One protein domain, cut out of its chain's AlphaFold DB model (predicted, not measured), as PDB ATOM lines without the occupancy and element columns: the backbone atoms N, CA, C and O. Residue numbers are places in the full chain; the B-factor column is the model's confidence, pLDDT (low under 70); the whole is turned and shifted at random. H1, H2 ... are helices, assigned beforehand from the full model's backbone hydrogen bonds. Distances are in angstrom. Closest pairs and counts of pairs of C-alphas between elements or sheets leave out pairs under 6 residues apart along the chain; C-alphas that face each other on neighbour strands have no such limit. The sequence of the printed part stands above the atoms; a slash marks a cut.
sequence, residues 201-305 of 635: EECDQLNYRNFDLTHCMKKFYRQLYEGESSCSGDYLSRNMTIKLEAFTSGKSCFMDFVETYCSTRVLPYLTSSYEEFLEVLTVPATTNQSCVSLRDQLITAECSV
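This is residues 201 to 305 of the 635 residues of an uncharacterized protein of Caenorhabditis brenneri (UniProt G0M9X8). One long helix, H1, makes the long axis, with H6 packed beside it and the hairpin of H3 and H4 crossing it on another side. H2 and H5, running opposite ways at a shallow tilt, stand across the body from H1, and two long links, residues 227 to 239 and residues 281 to 293, join H1 to H2 and H5 to H6. The printed part has 105 residues with six named helices, in the order H1 to H6, and no named strand: the class is all helix. It is compact, with a radius of gyration of the C-alphas of 13.2 A, and its spans are 36 by 30 by 24 A.

Begin with H1, residues 201 to 226, the hub, which touches three other helices. Look at Lys 218 and Ala 301: their C-alphas, 5.1 A apart, are the closest of H1 and H6, residues 294 to 305, which touch and run the same way at a steep tilt of 35.1 degrees, only just past shallow. Residues 209 to 216 of H1 touch H4, residues 266 to 272, about perpendicular at 78 degrees; the closest C-alphas are those of Leu 213 and Val 266, 5.8 A apart. Residues 216 to 220 of H1 touch H3, residues 251 to 261, about perpendicular at 77 degrees; the closest C-alphas, of Cys 216 and Val 258, are 7.1 A apart. H3 and H4 form a helical hairpin, at a shallow tilt of 31 degrees, opposite ways, with the C-alphas of Glu 259 and Leu 267 closest at 6.3 A. H2, residues 240 to 249, and H5, residues 274 to 280, only just touch, with 3 pairs of C-alphas within 8 A; the closest are those of Leu 244 and Leu 278, 6.5 A apart. They run opposite ways at a shallow tilt of 9 degrees. H1 is apart from both H2 and H5. In H1 to H6 every O i to N i+4 pair is within hydrogen-bond range.

Find C-alpha 201 at (128.771, 112.720, 94.017); from there H1 runs 37.3 A to C-alpha 226 at (139.030, 116.582, 58.318). H2 is 13.9 A long, H3 15.2 A, H4 10.2 A and H5 9.9 A. H6 runs 16.8 A and ends at C-alpha 305, at (133.773, 110.198, 64.503).

The two C-alphas farthest apart are those of Glu 201 and Gly 227, at 38.9 A. The printed part has no cut. The links H1 to H2 and H5 to H6 are long, 13 residues each. The mean pLDDT of the printed part is 75.6; look for values under 70 at residues 201 to 210, 238, 282 to 294, 296, 300 and 303 to 305.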
ATOM      1  N   GLU A 201     128.140 111.415  94.310       44.88
ATOM      2  CA  GLU A 201     128.771 112.720  94.017       44.88
ATOM      3  C   GLU A 201     130.217 112.617  93.493       44.88
ATOM      4  O   GLU A 201     130.570 113.316  92.537       44.88
ATOM      5  N   GLU A 202     131.066 111.751  94.061       47.12
ATOM      6  CA  GLU A 202     132.453 111.595  93.596       47.12
ATOM      7  C   GLU A 202     132.548 110.771  92.302       47.12
ATOM      8  O   GLU A 202     133.244 111.181  91.362       47.12
ATOM      9  N   CYS A 203     131.818 109.652  92.191       50.09
ATOM     10  CA  CYS A 203     131.802 108.857  90.960       50.09
ATOM     11  C   CYS A 203     131.015 109.573  89.833       50.09
ATOM     12  O   CYS A 203     131.401 109.440  88.670       50.09
ATOM     13  N   ASP A 204     130.011 110.414  90.125       46.78
ATOM     14  CA  ASP A 204     129.336 111.257  89.123       46.78
ATOM     15  C   ASP A 204     130.226 112.401  88.671       46.78
ATOM     16  O   ASP A 204     130.322 112.635  87.470       46.78
ATOM     17  N   GLN A 205     130.943 113.094  89.560       51.47
ATOM     18  CA  GLN A 205     131.915 114.106  89.128       51.47
ATOM     19  C   GLN A 205     132.995 113.508  88.212       51.47
ATOM     20  O   GLN A 205     133.409 114.158  87.245       51.47
ATOM     21  N   LEU A 206     133.412 112.263  88.463       54.41
ATOM     22  CA  LEU A 206     134.309 111.505  87.590       54.41
ATOM     23  C   LEU A 206     133.635 111.092  86.271       54.41
ATOM     24  O   LEU A 206     134.243 111.255  85.212       54.41
ATOM     25  N   ASN A 207     132.378 110.643  86.287       53.94
ATOM     26  CA  ASN A 207     131.607 110.336  85.075       53.94
ATOM     27  C   ASN A 207     131.361 111.583  84.212       53.94
ATOM     28  O   ASN A 207     131.543 111.538  82.996       53.94
ATOM     29  N   TYR A 208     131.029 112.719  84.826       54.06
ATOM     30  CA  TYR A 208     130.879 114.017  84.166       54.06
ATOM     31  C   TYR A 208     132.208 114.509  83.580       54.06
ATOM     32  O   TYR A 208     132.233 115.028  82.463       54.06
ATOM     33  N   ARG A 209     133.328 114.316  84.288       61.97
ATOM     34  CA  ARG A 209     134.670 114.645  83.778       61.97
ATOM     35  C   ARG A 209     135.061 113.754  82.596       61.97
ATOM     36  O   ARG A 209     135.556 114.266  81.593       61.97
ATOM     37  N   ASN A 210     134.795 112.452  82.681       68.25
ATOM     38  CA  ASN A 210     135.036 111.496  81.598       68.25
ATOM     39  C   ASN A 210     134.165 111.800  80.375       68.25
ATOM     40  O   ASN A 210     134.647 111.718  79.246       68.25
ATOM     41  N   PHE A 211     132.915 112.221  80.581       70.56
ATOM     42  CA  PHE A 211     132.023 112.661  79.512       70.56
ATOM     43  C   PHE A 211     132.569 113.896  78.778       70.56
ATOM     44  O   PHE A 211     132.679 113.881  77.549       70.56
ATOM     45  N   ASP A 212     132.971 114.935  79.516       78.88
ATOM     46  CA  ASP A 212     133.531 116.167  78.947       78.88
ATOM     47  C   ASP A 212     134.848 115.907  78.196       78.88
ATOM     48  O   ASP A 212     135.053 116.429  77.094       78.88
ATOM     49  N   LEU A 213     135.725 115.062  78.751       82.81
ATOM     50  CA  LEU A 213     136.967 114.646  78.100       82.81
ATOM     51  C   LEU A 213     136.685 113.820  76.838       82.81
ATOM     52  O   LEU A 213     137.250 114.095  75.784       82.81
ATOM     53  N   THR A 214     135.764 112.861  76.902       78.94
ATOM     54  CA  THR A 214     135.359 112.053  75.742       78.94
ATOM     55  C   THR A 214     134.797 112.938  74.632       78.94
ATOM     56  O   THR A 214     135.146 112.773  73.464       78.94
ATOM     57  N   HIS A 215     133.967 113.926  74.970       81.06
ATOM     58  CA  HIS A 215     133.435 114.882  74.003       81.06
ATOM     59  C   HIS A 215     134.527 115.782  73.400       81.06
ATOM     60  O   HIS A 215     134.535 116.015  72.190       81.06
ATOM     61  N   CYS A 216     135.472 116.251  74.222       88.06
ATOM     62  CA  CYS A 216     136.657 116.984  73.774       88.06
ATOM     63  C   CYS A 216     137.468 116.165  72.757       88.06
ATOM     64  O   CYS A 216     137.757 116.640  71.658       88.06
ATOM     65  N   MET A 217     137.732 114.896  73.070       89.19
ATOM     66  CA  MET A 217     138.471 113.986  72.198       89.19
ATOM     67  C   MET A 217     137.725 113.690  70.893       89.19
ATOM     68  O   MET A 217     138.346 113.700  69.834       89.19
ATOM     69  N   LYS A 218     136.390 113.537  70.914       83.38
ATOM     70  CA  LYS A 218     135.583 113.430  69.679       83.38
ATOM     71  C   LYS A 218     135.806 114.622  68.744       83.38
ATOM     72  O   LYS A 218     135.961 114.434  67.541       83.38
ATOM     73  N   LYS A 219     135.831 115.849  69.275       86.62
ATOM     74  CA  LYS A 219     136.099 117.045  68.458       86.62
ATOM     75  C   LYS A 219     137.525 117.054  67.914       86.62
ATOM     76  O   LYS A 219     137.718 117.400  66.754       86.62
ATOM     77  N   PHE A 220     138.499 116.656  68.732       89.81
ATOM     78  CA  PHE A 220     139.898 116.600  68.318       89.81
ATOM     79  C   PHE A 220     140.105 115.614  67.165       89.81
ATOM     80  O   PHE A 220     140.639 115.976  66.119       89.81
ATOM     81  N   TYR A 221     139.599 114.387  67.315       84.25
ATOM     82  CA  TYR A 221     139.668 113.376  66.263       84.25
ATOM     83  C   TYR A 221     138.953 113.820  64.990       84.25
ATOM     84  O   TYR A 221     139.457 113.567  63.901       84.25
ATOM     85  N   ARG A 222     137.828 114.534  65.106       80.62
ATOM     86  CA  ARG A 222     137.127 115.090  63.944       80.62
ATOM     87  C   ARG A 222     138.021 116.030  63.134       80.62
ATOM     88  O   ARG A 222     138.195 115.787  61.946       80.62
ATOM     89  N   GLN A 223     138.666 117.001  63.780       84.31
ATOM     90  CA  GLN A 223     139.583 117.913  63.084       84.31
ATOM     91  C   GLN A 223     140.785 117.196  62.464       84.31
ATOM     92  O   GLN A 223     141.243 117.579  61.390       84.31
ATOM     93  N   LEU A 224     141.306 116.156  63.124       82.00
ATOM     94  CA  LEU A 224     142.383 115.335  62.566       82.00
ATOM     95  C   LEU A 224     141.930 114.619  61.288       82.00
ATOM     96  O   LEU A 224     142.642 114.641  60.287       82.00
ATOM     97  N   TYR A 225     140.735 114.026  61.296       72.81
ATOM     98  CA  TYR A 225     140.165 113.363  60.126       72.81
ATOM     99  C   TYR A 225     139.857 114.345  58.986       72.81
ATOM    100  O   TYR A 225     140.088 114.014  57.822       72.81
ATOM    101  N   GLU A 226     139.354 115.536  59.299       75.44
ATOM    102  CA  GLU A 226     139.030 116.582  58.318       75.44
ATOM    103  C   GLU A 226     140.283 117.290  57.768       75.44
ATOM    104  O   GLU A 226     140.198 118.037  56.796       75.44
ATOM    105  N   GLY A 227     141.462 117.032  58.351       77.88
ATOM    106  CA  GLY A 227     142.703 117.725  57.996       77.88
ATOM    107  C   GLY A 227     142.718 119.193  58.435       77.88
ATOM    108  O   GLY A 227     143.533 119.973  57.949       77.88
ATOM    109  N   GLU A 228     141.817 119.570  59.341       79.00
ATOM    110  CA  GLU A 228     141.690 120.919  59.900       79.00
ATOM    111  C   GLU A 228     142.612 121.143  61.103       79.00
ATOM    112  O   GLU A 228     142.862 122.282  61.499       79.00
ATOM    113  N   SER A 229     143.132 120.061  61.691       79.25
ATOM    114  CA  SER A 229     144.075 120.152  62.801       79.25
ATOM    115  C   SER A 229     145.414 120.733  62.345       79.25
ATOM    116  O   SER A 229     146.026 120.269  61.383       79.25
ATOM    117  N   SER A 230     145.917 121.712  63.094       77.69
ATOM    118  CA  SER A 230     147.274 122.244  62.944       77.69
ATOM    119  C   SER A 230     148.348 121.345  63.573       77.69
ATOM    120  O   SER A 230     149.539 121.646  63.459       77.69
ATOM    121  N   CYS A 231     147.957 120.258  64.245       84.75
ATOM    122  CA  CYS A 231     148.877 119.405  64.980       84.75
ATOM    123  C   CYS A 231     149.642 118.449  64.065       84.75
ATOM    124  O   CYS A 231     149.059 117.681  63.304       84.75
ATOM    125  N   SER A 232     150.971 118.452  64.192       75.69
ATOM    126  CA  SER A 232     151.843 117.457  63.571       75.69
ATOM    127  C   SER A 232     151.950 116.213  64.458       75.69
ATOM    128  O   SER A 232     152.103 116.315  65.674       75.69
ATOM    129  N   GLY A 233     151.850 115.031  63.848       80.88
ATOM    130  CA  GLY A 233     151.938 113.742  64.541       80.88
ATOM    131  C   GLY A 233     150.823 112.777  64.143       80.88
ATOM    132  O   GLY A 233     149.767 113.187  63.667       80.88
ATOM    133  N   ASP A 234     151.061 111.481  64.338       84.00
ATOM    134  CA  ASP A 234     150.091 110.425  64.034       84.00
ATOM    135  C   ASP A 234     149.215 110.113  65.264       84.00
ATOM    136  O   ASP A 234     149.322 109.068  65.905       84.00
ATOM    137  N   TYR A 235     148.345 111.060  65.631       84.50
ATOM    138  CA  TYR A 235     147.410 110.916  66.764       84.50
ATOM    139  C   TYR A 235     146.325 109.857  66.527       84.50
ATOM    140  O   TYR A 235     145.632 109.468  67.470       84.50
ATOM    141  N   LEU A 236     146.172 109.405  65.279       79.56
ATOM    142  CA  LEU A 236     145.241 108.361  64.850       79.56
ATOM    143  C   LEU A 236     145.945 106.997  64.714       79.56
ATOM    144  O   LEU A 236     145.341 106.021  64.259       79.56
ATOM    145  N   SER A 237     147.222 106.902  65.115       77.62
ATOM    146  CA  SER A 237     147.980 105.663  64.989       77.62
ATOM    147  C   SER A 237     147.381 104.547  65.834       77.62
ATOM    148  O   SER A 237     146.991 104.738  66.986       77.62
ATOM    149  N   ARG A 238     147.382 103.328  65.295       60.78
ATOM    150  CA  ARG A 238     146.963 102.121  66.034       60.78
ATOM    151  C   ARG A 238     148.085 101.488  66.825       60.78
ATOM    152  O   ARG A 238     147.844 100.704  67.742       60.78
ATOM    153  N   ASN A 239     149.321 101.805  66.459       74.44
ATOM    154  CA  ASN A 239     150.449 101.432  67.274       74.44
ATOM    155  C   ASN A 239     150.428 102.338  68.509       74.44
ATOM    156  O   ASN A 239     150.703 103.530  68.396       74.44
ATOM    157  N   MET A 240     150.090 101.768  69.671       74.12
ATOM    158  CA  MET A 240     149.992 102.522  70.926       74.12
ATOM    159  C   MET A 240     151.280 103.291  71.229       74.12
ATOM    160  O   MET A 240     151.207 104.372  71.792       74.12
ATOM    161  N   THR A 241     152.441 102.791  70.798       80.81
ATOM    162  CA  THR A 241     153.718 103.499  70.931       80.81
ATOM    163  C   THR A 241     153.784 104.740  70.043       80.81
ATOM    164  O   THR A 241     154.175 105.792  70.527       80.81
ATOM    165  N   ILE A 242     153.357 104.651  68.780       83.12
ATOM    166  CA  ILE A 242     153.343 105.800  67.853       83.12
ATOM    167  C   ILE A 242     152.294 106.825  68.293       83.12
ATOM    168  O   ILE A 242     152.556 108.024  68.287       83.12
ATOM    169  N   LYS A 243     151.117 106.360  68.725       83.00
ATOM    170  CA  LYS A 243     150.056 107.227  69.246       83.00
ATOM    171  C   LYS A 243     150.512 107.946  70.513       83.00
ATOM    172  O   LYS A 243     150.360 109.160  70.616       83.00
ATOM    173  N   LEU A 244     151.110 107.210  71.451       85.75
ATOM    174  CA  LEU A 244     151.711 107.775  72.658       85.75
ATOM    175  C   LEU A 244     152.771 108.816  72.300       85.75
ATOM    176  O   LEU A 244     152.761 109.905  72.866       85.75
ATOM    177  N   GLU A 245     153.656 108.509  71.350       88.56
ATOM    178  CA  GLU A 245     154.679 109.438  70.875       88.56
ATOM    179  C   GLU A 245     154.049 110.708  70.296       88.56
ATOM    180  O   GLU A 245     154.453 111.800  70.683       88.56
ATOM    181  N   ALA A 246     152.997 110.590  69.478       90.00
ATOM    182  CA  ALA A 246     152.276 111.731  68.919       90.00
ATOM    183  C   ALA A 246     151.679 112.636  70.010       90.00
ATOM    184  O   ALA A 246     151.904 113.845  69.975       90.00
ATOM    185  N   PHE A 247     150.993 112.076  71.016       91.44
ATOM    186  CA  PHE A 247     150.474 112.863  72.144       91.44
ATOM    187  C   PHE A 247     151.593 113.430  73.033       91.44
ATOM    188  O   PHE A 247     151.483 114.551  73.519       91.44
ATOM    189  N   THR A 248     152.710 112.717  73.187       91.00
ATOM    190  CA  THR A 248     153.852 113.174  73.994       91.00
ATOM    191  C   THR A 248     154.586 114.334  73.319       91.00
ATOM    192  O   THR A 248     154.719 115.410  73.901       91.00
ATOM    193  N   SER A 249     155.040 114.154  72.075       91.62
ATOM    194  CA  SER A 249     155.753 115.194  71.319       91.62
ATOM    195  C   SER A 249     154.841 116.355  70.935       91.62
ATOM    196  O   SER A 249     155.284 117.493  70.797       91.62
ATOM    197  N   GLY A 250     153.558 116.057  70.764       92.38
ATOM    198  CA  GLY A 250     152.524 116.976  70.329       92.38
ATOM    199  C   GLY A 250     151.736 117.644  71.452       92.38
ATOM    200  O   GLY A 250     150.788 118.377  71.168       92.38
ATOM    201  N   LYS A 251     152.130 117.432  72.717       93.69
ATOM    202  CA  LYS A 251     151.422 117.908  73.915       93.69
ATOM    203  C   LYS A 251     150.999 119.369  73.820       93.69
ATOM    204  O   LYS A 251     149.845 119.669  74.088       93.69
ATOM    205  N   SER A 252     151.897 120.263  73.403       92.94
ATOM    206  CA  SER A 252     151.577 121.693  73.270       92.94
ATOM    207  C   SER A 252     150.421 121.927  72.300       92.94
ATOM    208  O   SER A 252     149.473 122.612  72.653       92.94
ATOM    209  N   CYS A 253     150.455 121.308  71.118       93.75
ATOM    210  CA  CYS A 253     149.402 121.501  70.123       93.75
ATOM    211  C   CYS A 253     148.058 120.933  70.589       93.75
ATOM    212  O   CYS A 253     147.013 121.560  70.428       93.75
ATOM    213  N   PHE A 254     148.083 119.750  71.205       93.69
ATOM    214  CA  PHE A 254     146.878 119.163  71.771       93.69
ATOM    215  C   PHE A 254     146.311 120.015  72.920       93.69
ATOM    216  O   PHE A 254     145.101 120.206  72.989       93.69
ATOM    217  N   MET A 255     147.156 120.580  73.787       93.38
ATOM    218  CA  MET A 255     146.707 121.474  74.859       93.38
ATOM    219  C   MET A 255     146.151 122.798  74.315       93.38
ATOM    220  O   MET A 255     145.101 123.224  74.786       93.38
ATOM    221  N   ASP A 256     146.748 123.380  73.269       92.81
ATOM    222  CA  ASP A 256     146.205 124.567  72.584       92.81
ATOM    223  C   ASP A 256     144.796 124.289  72.022       92.81
ATOM    224  O   ASP A 256     143.878 125.110  72.129       92.81
ATOM    225  N   PHE A 257     144.594 123.090  71.460       93.50
ATOM    226  CA  PHE A 257     143.275 122.631  71.032       93.50
ATOM    227  C   PHE A 257     142.302 122.519  72.217       93.50
ATOM    228  O   PHE A 257     141.172 123.006  72.129       93.50
ATOM    229  N   VAL A 258     142.722 121.901  73.326       91.50
ATOM    230  CA  VAL A 258     141.889 121.733  74.528       91.50
ATOM    231  C   VAL A 258     141.450 123.087  75.079       91.50
ATOM    232  O   VAL A 258     140.267 123.271  75.363       91.50
ATOM    233  N   GLU A 259     142.371 124.043  75.192       91.00
ATOM    234  CA  GLU A 259     142.084 125.402  75.661       91.00
ATOM    235  C   GLU A 259     141.055 126.116  74.779       91.00
ATOM    236  O   GLU A 259     140.197 126.842  75.279       91.00
ATOM    237  N   THR A 260     141.119 125.881  73.469       91.25
ATOM    238  CA  THR A 260     140.287 126.582  72.489       91.25
ATOM    239  C   THR A 260     138.901 125.950  72.321       91.25
ATOM    240  O   THR A 260     137.907 126.664  72.171       91.25
ATOM    241  N   TYR A 261     138.809 124.617  72.316       88.31
ATOM    242  CA  TYR A 261     137.628 123.899  71.812       88.31
ATOM    243  C   TYR A 261     136.918 123.009  72.844       88.31
ATOM    244  O   TYR A 261     135.816 122.501  72.561       88.31
ATOM    245  N   CYS A 262     137.507 122.812  74.026       86.94
ATOM    246  CA  CYS A 262     136.983 121.906  75.046       86.94
ATOM    247  C   CYS A 262     136.343 122.628  76.242       86.94
ATOM    248  O   CYS A 262     136.464 123.837  76.419       86.94
ATOM    249  N   SER A 263     135.585 121.872  77.046       81.50
ATOM    250  CA  SER A 263     134.957 122.376  78.277       81.50
ATOM    251  C   SER A 263     136.028 122.887  79.245       81.50
ATOM    252  O   SER A 263     137.080 122.262  79.402       81.50
ATOM    253  N   THR A 264     135.736 123.977  79.963       78.81
ATOM    254  CA  THR A 264     136.641 124.567  80.967       78.81
ATOM    255  C   THR A 264     136.992 123.602  82.103       78.81
ATOM    256  O   THR A 264     137.935 123.852  82.844       78.81
ATOM    257  N   ARG A 265     136.262 122.487  82.233       75.06
ATOM    258  CA  ARG A 265     136.519 121.411  83.200       75.06
ATOM    259  C   ARG A 265     137.606 120.428  82.753       75.06
ATOM    260  O   ARG A 265     138.221 119.789  83.602       75.06
ATOM    261  N   VAL A 266     137.861 120.311  81.448       80.19
ATOM    262  CA  VAL A 266     138.853 119.376  80.882       80.19
ATOM    263  C   VAL A 266     140.271 119.921  81.040       80.19
ATOM    264  O   VAL A 266     141.192 119.174  81.368       80.19
ATOM    265  N   LEU A 267     140.440 121.231  80.855       82.62
ATOM    266  CA  LEU A 267     141.744 121.888  80.888       82.62
ATOM    267  C   LEU A 267     142.481 121.740  82.237       82.62
ATOM    268  O   LEU A 267     143.658 121.377  82.208       82.62
ATOM    269  N   PRO A 268     141.848 121.945  83.414       79.25
ATOM    270  CA  PRO A 268     142.509 121.717  84.698       79.25
ATOM    271  C   PRO A 268     142.973 120.270  84.876       79.25
ATOM    272  O   PRO A 268     144.076 120.047  85.362       79.25
ATOM    273  N   TYR A 269     142.163 119.300  84.436       77.19
ATOM    274  CA  TYR A 269     142.490 117.878  84.531       77.19
ATOM    275  C   TYR A 269     143.688 117.507  83.652       77.19
ATOM    276  O   TYR A 269     144.653 116.934  84.147       77.19
ATOM    277  N   LEU A 270     143.670 117.879  82.368       82.12
ATOM    278  CA  LEU A 270     144.786 117.579  81.466       82.12
ATOM    279  C   LEU A 270     146.058 118.350  81.839       82.12
ATOM    280  O   LEU A 270     147.154 117.852  81.613       82.12
ATOM    281  N   THR A 271     145.934 119.528  82.457       83.88
ATOM    282  CA  THR A 271     147.087 120.280  82.974       83.88
ATOM    283  C   THR A 271     147.732 119.582  84.178       83.88
ATOM    284  O   THR A 271     148.958 119.521  84.246       83.88
ATOM    285  N   SER A 272     146.942 119.047  85.118       77.75
ATOM    286  CA  SER A 272     147.475 118.403  86.329       77.75
ATOM    287  C   SER A 272     147.818 116.921  86.156       77.75
ATOM    288  O   SER A 272     148.682 116.422  86.867       77.75
ATOM    289  N   SER A 273     147.159 116.229  85.222       80.31
ATOM    290  CA  SER A 273     147.126 114.757  85.137       80.31
ATOM    291  C   SER A 273     147.423 114.249  83.717       80.31
ATOM    292  O   SER A 273     146.905 113.222  83.284       80.31
ATOM    293  N   TYR A 274     148.241 114.982  82.950       84.31
ATOM    294  CA  TYR A 274     148.531 114.637  81.551       84.31
ATOM    295  C   TYR A 274     149.175 113.257  81.389       84.31
ATOM    296  O   TYR A 274     148.825 112.518  80.476       84.31
ATOM    297  N   GLU A 275     150.116 112.912  82.268       81.19
ATOM    298  CA  GLU A 275     150.819 111.627  82.197       81.19
ATOM    299  C   GLU A 275     149.854 110.460  82.453       81.19
ATOM    300  O   GLU A 275     149.883 109.473  81.726       81.19
ATOM    301  N   GLU A 276     148.906 110.614  83.382       74.50
ATOM    302  CA  GLU A 276     147.841 109.626  83.612       74.50
ATOM    303  C   GLU A 276     146.933 109.476  82.382       74.50
ATOM    304  O   GLU A 276     146.546 108.370  82.008       74.50
ATOM    305  N   PHE A 277     146.619 110.583  81.700       82.88
ATOM    306  CA  PHE A 277     145.898 110.542  80.428       82.88
ATOM    307  C   PHE A 277     146.673 109.755  79.356       82.88
ATOM    308  O   PHE A 277     146.077 108.942  78.644       82.88
ATOM    309  N   LEU A 278     147.995 109.936  79.260       82.94
ATOM    310  CA  LEU A 278     148.845 109.164  78.348       82.94
ATOM    311  C   LEU A 278     148.882 107.673  78.710       82.94
ATOM    312  O   LEU A 278     148.840 106.818  77.820       82.94
ATOM    313  N   GLU A 279     148.903 107.342  80.000       78.56
ATOM    314  CA  GLU A 279     148.812 105.958  80.465       78.56
ATOM    315  C   GLU A 279     147.494 105.316  80.017       78.56
ATOM    316  O   GLU A 279     147.512 104.238  79.423       78.56
ATOM    317  N   VAL A 280     146.356 106.004  80.165       74.81
ATOM    318  CA  VAL A 280     145.038 105.507  79.722       74.81
ATOM    319  C   VAL A 280     145.008 105.171  78.224       74.81
ATOM    320  O   VAL A 280     144.368 104.192  77.832       74.81
ATOM    321  N   LEU A 281     145.735 105.918  77.384       70.25
ATOM    322  CA  LEU A 281     145.853 105.642  75.945       70.25
ATOM    323  C   LEU A 281     146.673 104.378  75.621       70.25
ATOM    324  O   LEU A 281     146.605 103.884  74.493       70.25
ATOM    325  N   THR A 282     147.436 103.848  76.582       66.62
ATOM    326  CA  THR A 282     148.407 102.755  76.378       66.62
ATOM    327  C   THR A 282     148.114 101.481  77.173       66.62
ATOM    328  O   THR A 282     148.735 100.445  76.915       66.62
ATOM    329  N   VAL A 283     147.131 101.499  78.084       63.94
ATOM    330  CA  VAL A 283     146.662 100.291  78.782       63.94
ATOM    331  C   VAL A 283     146.087  99.284  77.761       63.94
ATOM    332  O   VAL A 283     145.314  99.675  76.887       63.94
ATOM    333  N   PRO A 284     146.417  97.980  77.819       56.31
ATOM    334  CA  PRO A 284     145.787  96.961  76.974       56.31
ATOM    335  C   PRO A 284     144.292  96.786  77.285       56.31
ATOM    336  O   PRO A 284     143.874  96.915  78.431       56.31
ATOM    337  N   ALA A 285     143.481  96.415  76.287       54.97
ATOM    338  CA  ALA A 285     142.061  96.116  76.498       54.97
ATOM    339  C   ALA A 285     141.872  95.002  77.550       54.97
ATOM    340  O   ALA A 285     142.332  93.869  77.354       54.97
ATOM    341  N   THR A 286     141.181  95.311  78.648       52.19
ATOM    342  CA  THR A 286     140.794  94.331  79.668       52.19
ATOM    343  C   THR A 286     139.537  93.578  79.222       52.19
ATOM    344  O   THR A 286     138.735  94.073  78.432       52.19
ATOM    345  N   THR A 287     139.360  92.337  79.674       48.44
ATOM    346  CA  THR A 287     138.226  91.464  79.304       48.44
ATOM    347  C   THR A 287     136.939  91.800  80.067       48.44
ATOM    348  O   THR A 287     136.221  90.894  80.487       48.44
ATOM    349  N   ASN A 288     136.663  93.083  80.311       49.75
ATOM    350  CA  ASN A 288     135.497  93.492  81.088       49.75
ATOM    351  C   ASN A 288     134.207  93.377  80.254       49.75
ATOM    352  O   ASN A 288     134.214  93.658  79.056       49.75
ATOM    353  N   GLN A 289     133.103  92.958  80.885       51.69
ATOM    354  CA  GLN A 289     131.817  92.732  80.204       51.69
ATOM    355  C   GLN A 289     131.125  94.019  79.719       51.69
ATOM    356  O   GLN A 289     130.273  93.919  78.843       51.69
ATOM    357  N   SER A 290     131.499  95.199  80.231       53.94
ATOM    358  CA  SER A 290     130.909  96.500  79.874       53.94
ATOM    359  C   SER A 290     131.970  97.537  79.472       53.94
ATOM    360  O   SER A 290     133.028  97.630  80.102       53.94
ATOM    361  N   CYS A 291     131.688  98.341  78.436       54.34
ATOM    362  CA  CYS A 291     132.592  99.379  77.899       54.34
ATOM    363  C   CYS A 291     132.660 100.666  78.764       54.34
ATOM    364  O   CYS A 291     132.565 101.782  78.256       54.34
ATOM    365  N   VAL A 292     132.784 100.539  80.087       56.81
ATOM    366  CA  VAL A 292     132.735 101.681  81.028       56.81
ATOM    367  C   VAL A 292     134.092 102.319  81.314       56.81
ATOM    368  O   VAL A 292     134.135 103.398  81.900       56.81
ATOM    369  N   SER A 293     135.207 101.701  80.913       64.25
ATOM    370  CA  SER A 293     136.528 102.282  81.168       64.25
ATOM    371  C   SER A 293     136.740 103.563  80.351       64.25
ATOM    372  O   SER A 293     136.301 103.651  79.204       64.25
ATOM    373  N   LEU A 294     137.452 104.552  80.910       67.69
ATOM    374  CA  LEU A 294     137.779 105.788  80.188       67.69
ATOM    375  C   LEU A 294     138.507 105.486  78.870       67.69
ATOM    376  O   LEU A 294     138.214 106.093  77.849       67.69
ATOM    377  N   ARG A 295     139.392 104.484  78.860       72.88
ATOM    378  CA  ARG A 295     140.046 104.005  77.639       72.88
ATOM    379  C   ARG A 295     139.031 103.594  76.571       72.88
ATOM    380  O   ARG A 295     139.131 104.046  75.434       72.88
ATOM    381  N   ASP A 296     138.071 102.739  76.918       66.62
ATOM    382  CA  ASP A 296     137.080 102.254  75.953       66.62
ATOM    383  C   ASP A 296     136.177 103.396  75.475       66.62
ATOM    384  O   ASP A 296     135.846 103.451  74.293       66.62
ATOM    385  N   GLN A 297     135.860 104.363  76.344       70.31
ATOM    386  CA  GLN A 297     135.132 105.581  75.969       70.31
ATOM    387  C   GLN A 297     135.928 106.456  74.986       70.31
ATOM    388  O   GLN A 297     135.360 106.942  74.008       70.31
ATOM    389  N   LEU A 298     137.239 106.618  75.192       74.25
ATOM    390  CA  LEU A 298     138.120 107.385  74.306       74.25
ATOM    391  C   LEU A 298     138.306 106.714  72.937       74.25
ATOM    392  O   LEU A 298     138.258 107.394  71.912       74.25
ATOM    393  N   ILE A 299     138.446 105.387  72.898       70.50
ATOM    394  CA  ILE A 299     138.499 104.637  71.631       70.50
ATOM    395  C   ILE A 299     137.137 104.700  70.929       70.50
ATOM    396  O   ILE A 299     137.066 104.972  69.735       70.50
ATOM    397  N   THR A 300     136.037 104.540  71.670       67.75
ATOM    398  CA  THR A 300     134.678 104.684  71.120       67.75
ATOM    399  C   THR A 300     134.445 106.096  70.578       67.75
ATOM    400  O   THR A 300     133.775 106.268  69.562       67.75
ATOM    401  N   ALA A 301     135.018 107.125  71.208       72.50
ATOM    402  CA  ALA A 301     134.972 108.492  70.706       72.50
ATOM    403  C   ALA A 301     135.618 108.631  69.327       72.50
ATOM    404  O   ALA A 301     134.971 109.143  68.414       72.50
ATOM    405  N   GLU A 302     136.839 108.132  69.166       74.12
ATOM    406  CA  GLU A 302     137.532 108.088  67.877       74.12
ATOM    407  C   GLU A 302     136.717 107.332  66.818       74.12
ATOM    408  O   GLU A 302     136.496 107.840  65.717       74.12
ATOM    409  N   CYS A 303     136.183 106.165  67.184       67.44
ATOM    410  CA  CYS A 303     135.394 105.325  66.288       67.44
ATOM    411  C   CYS A 303     134.072 105.963  65.870       67.44
ATOM    412  O   CYS A 303     133.715 105.905  64.698       67.44
ATOM    413  N   SER A 304     133.385 106.651  66.784       67.88
ATOM    414  CA  SER A 304     132.122 107.334  66.480       67.88
ATOM    415  C   SER A 304     132.291 108.475  65.467       67.88
ATOM    416  O   SER A 304     131.392 108.749  64.669       67.88
ATOM    417  N   VAL A 305     133.451 109.141  65.470       69.00
ATOM    418  CA  VAL A 305     133.773 110.198  64.503       69.00
ATOM    419  C   VAL A 305     133.994 109.593  63.122       69.00
ATOM    420  O   VAL A 305     133.431 110.080  62.141       69.00
TER     421      VAL A 305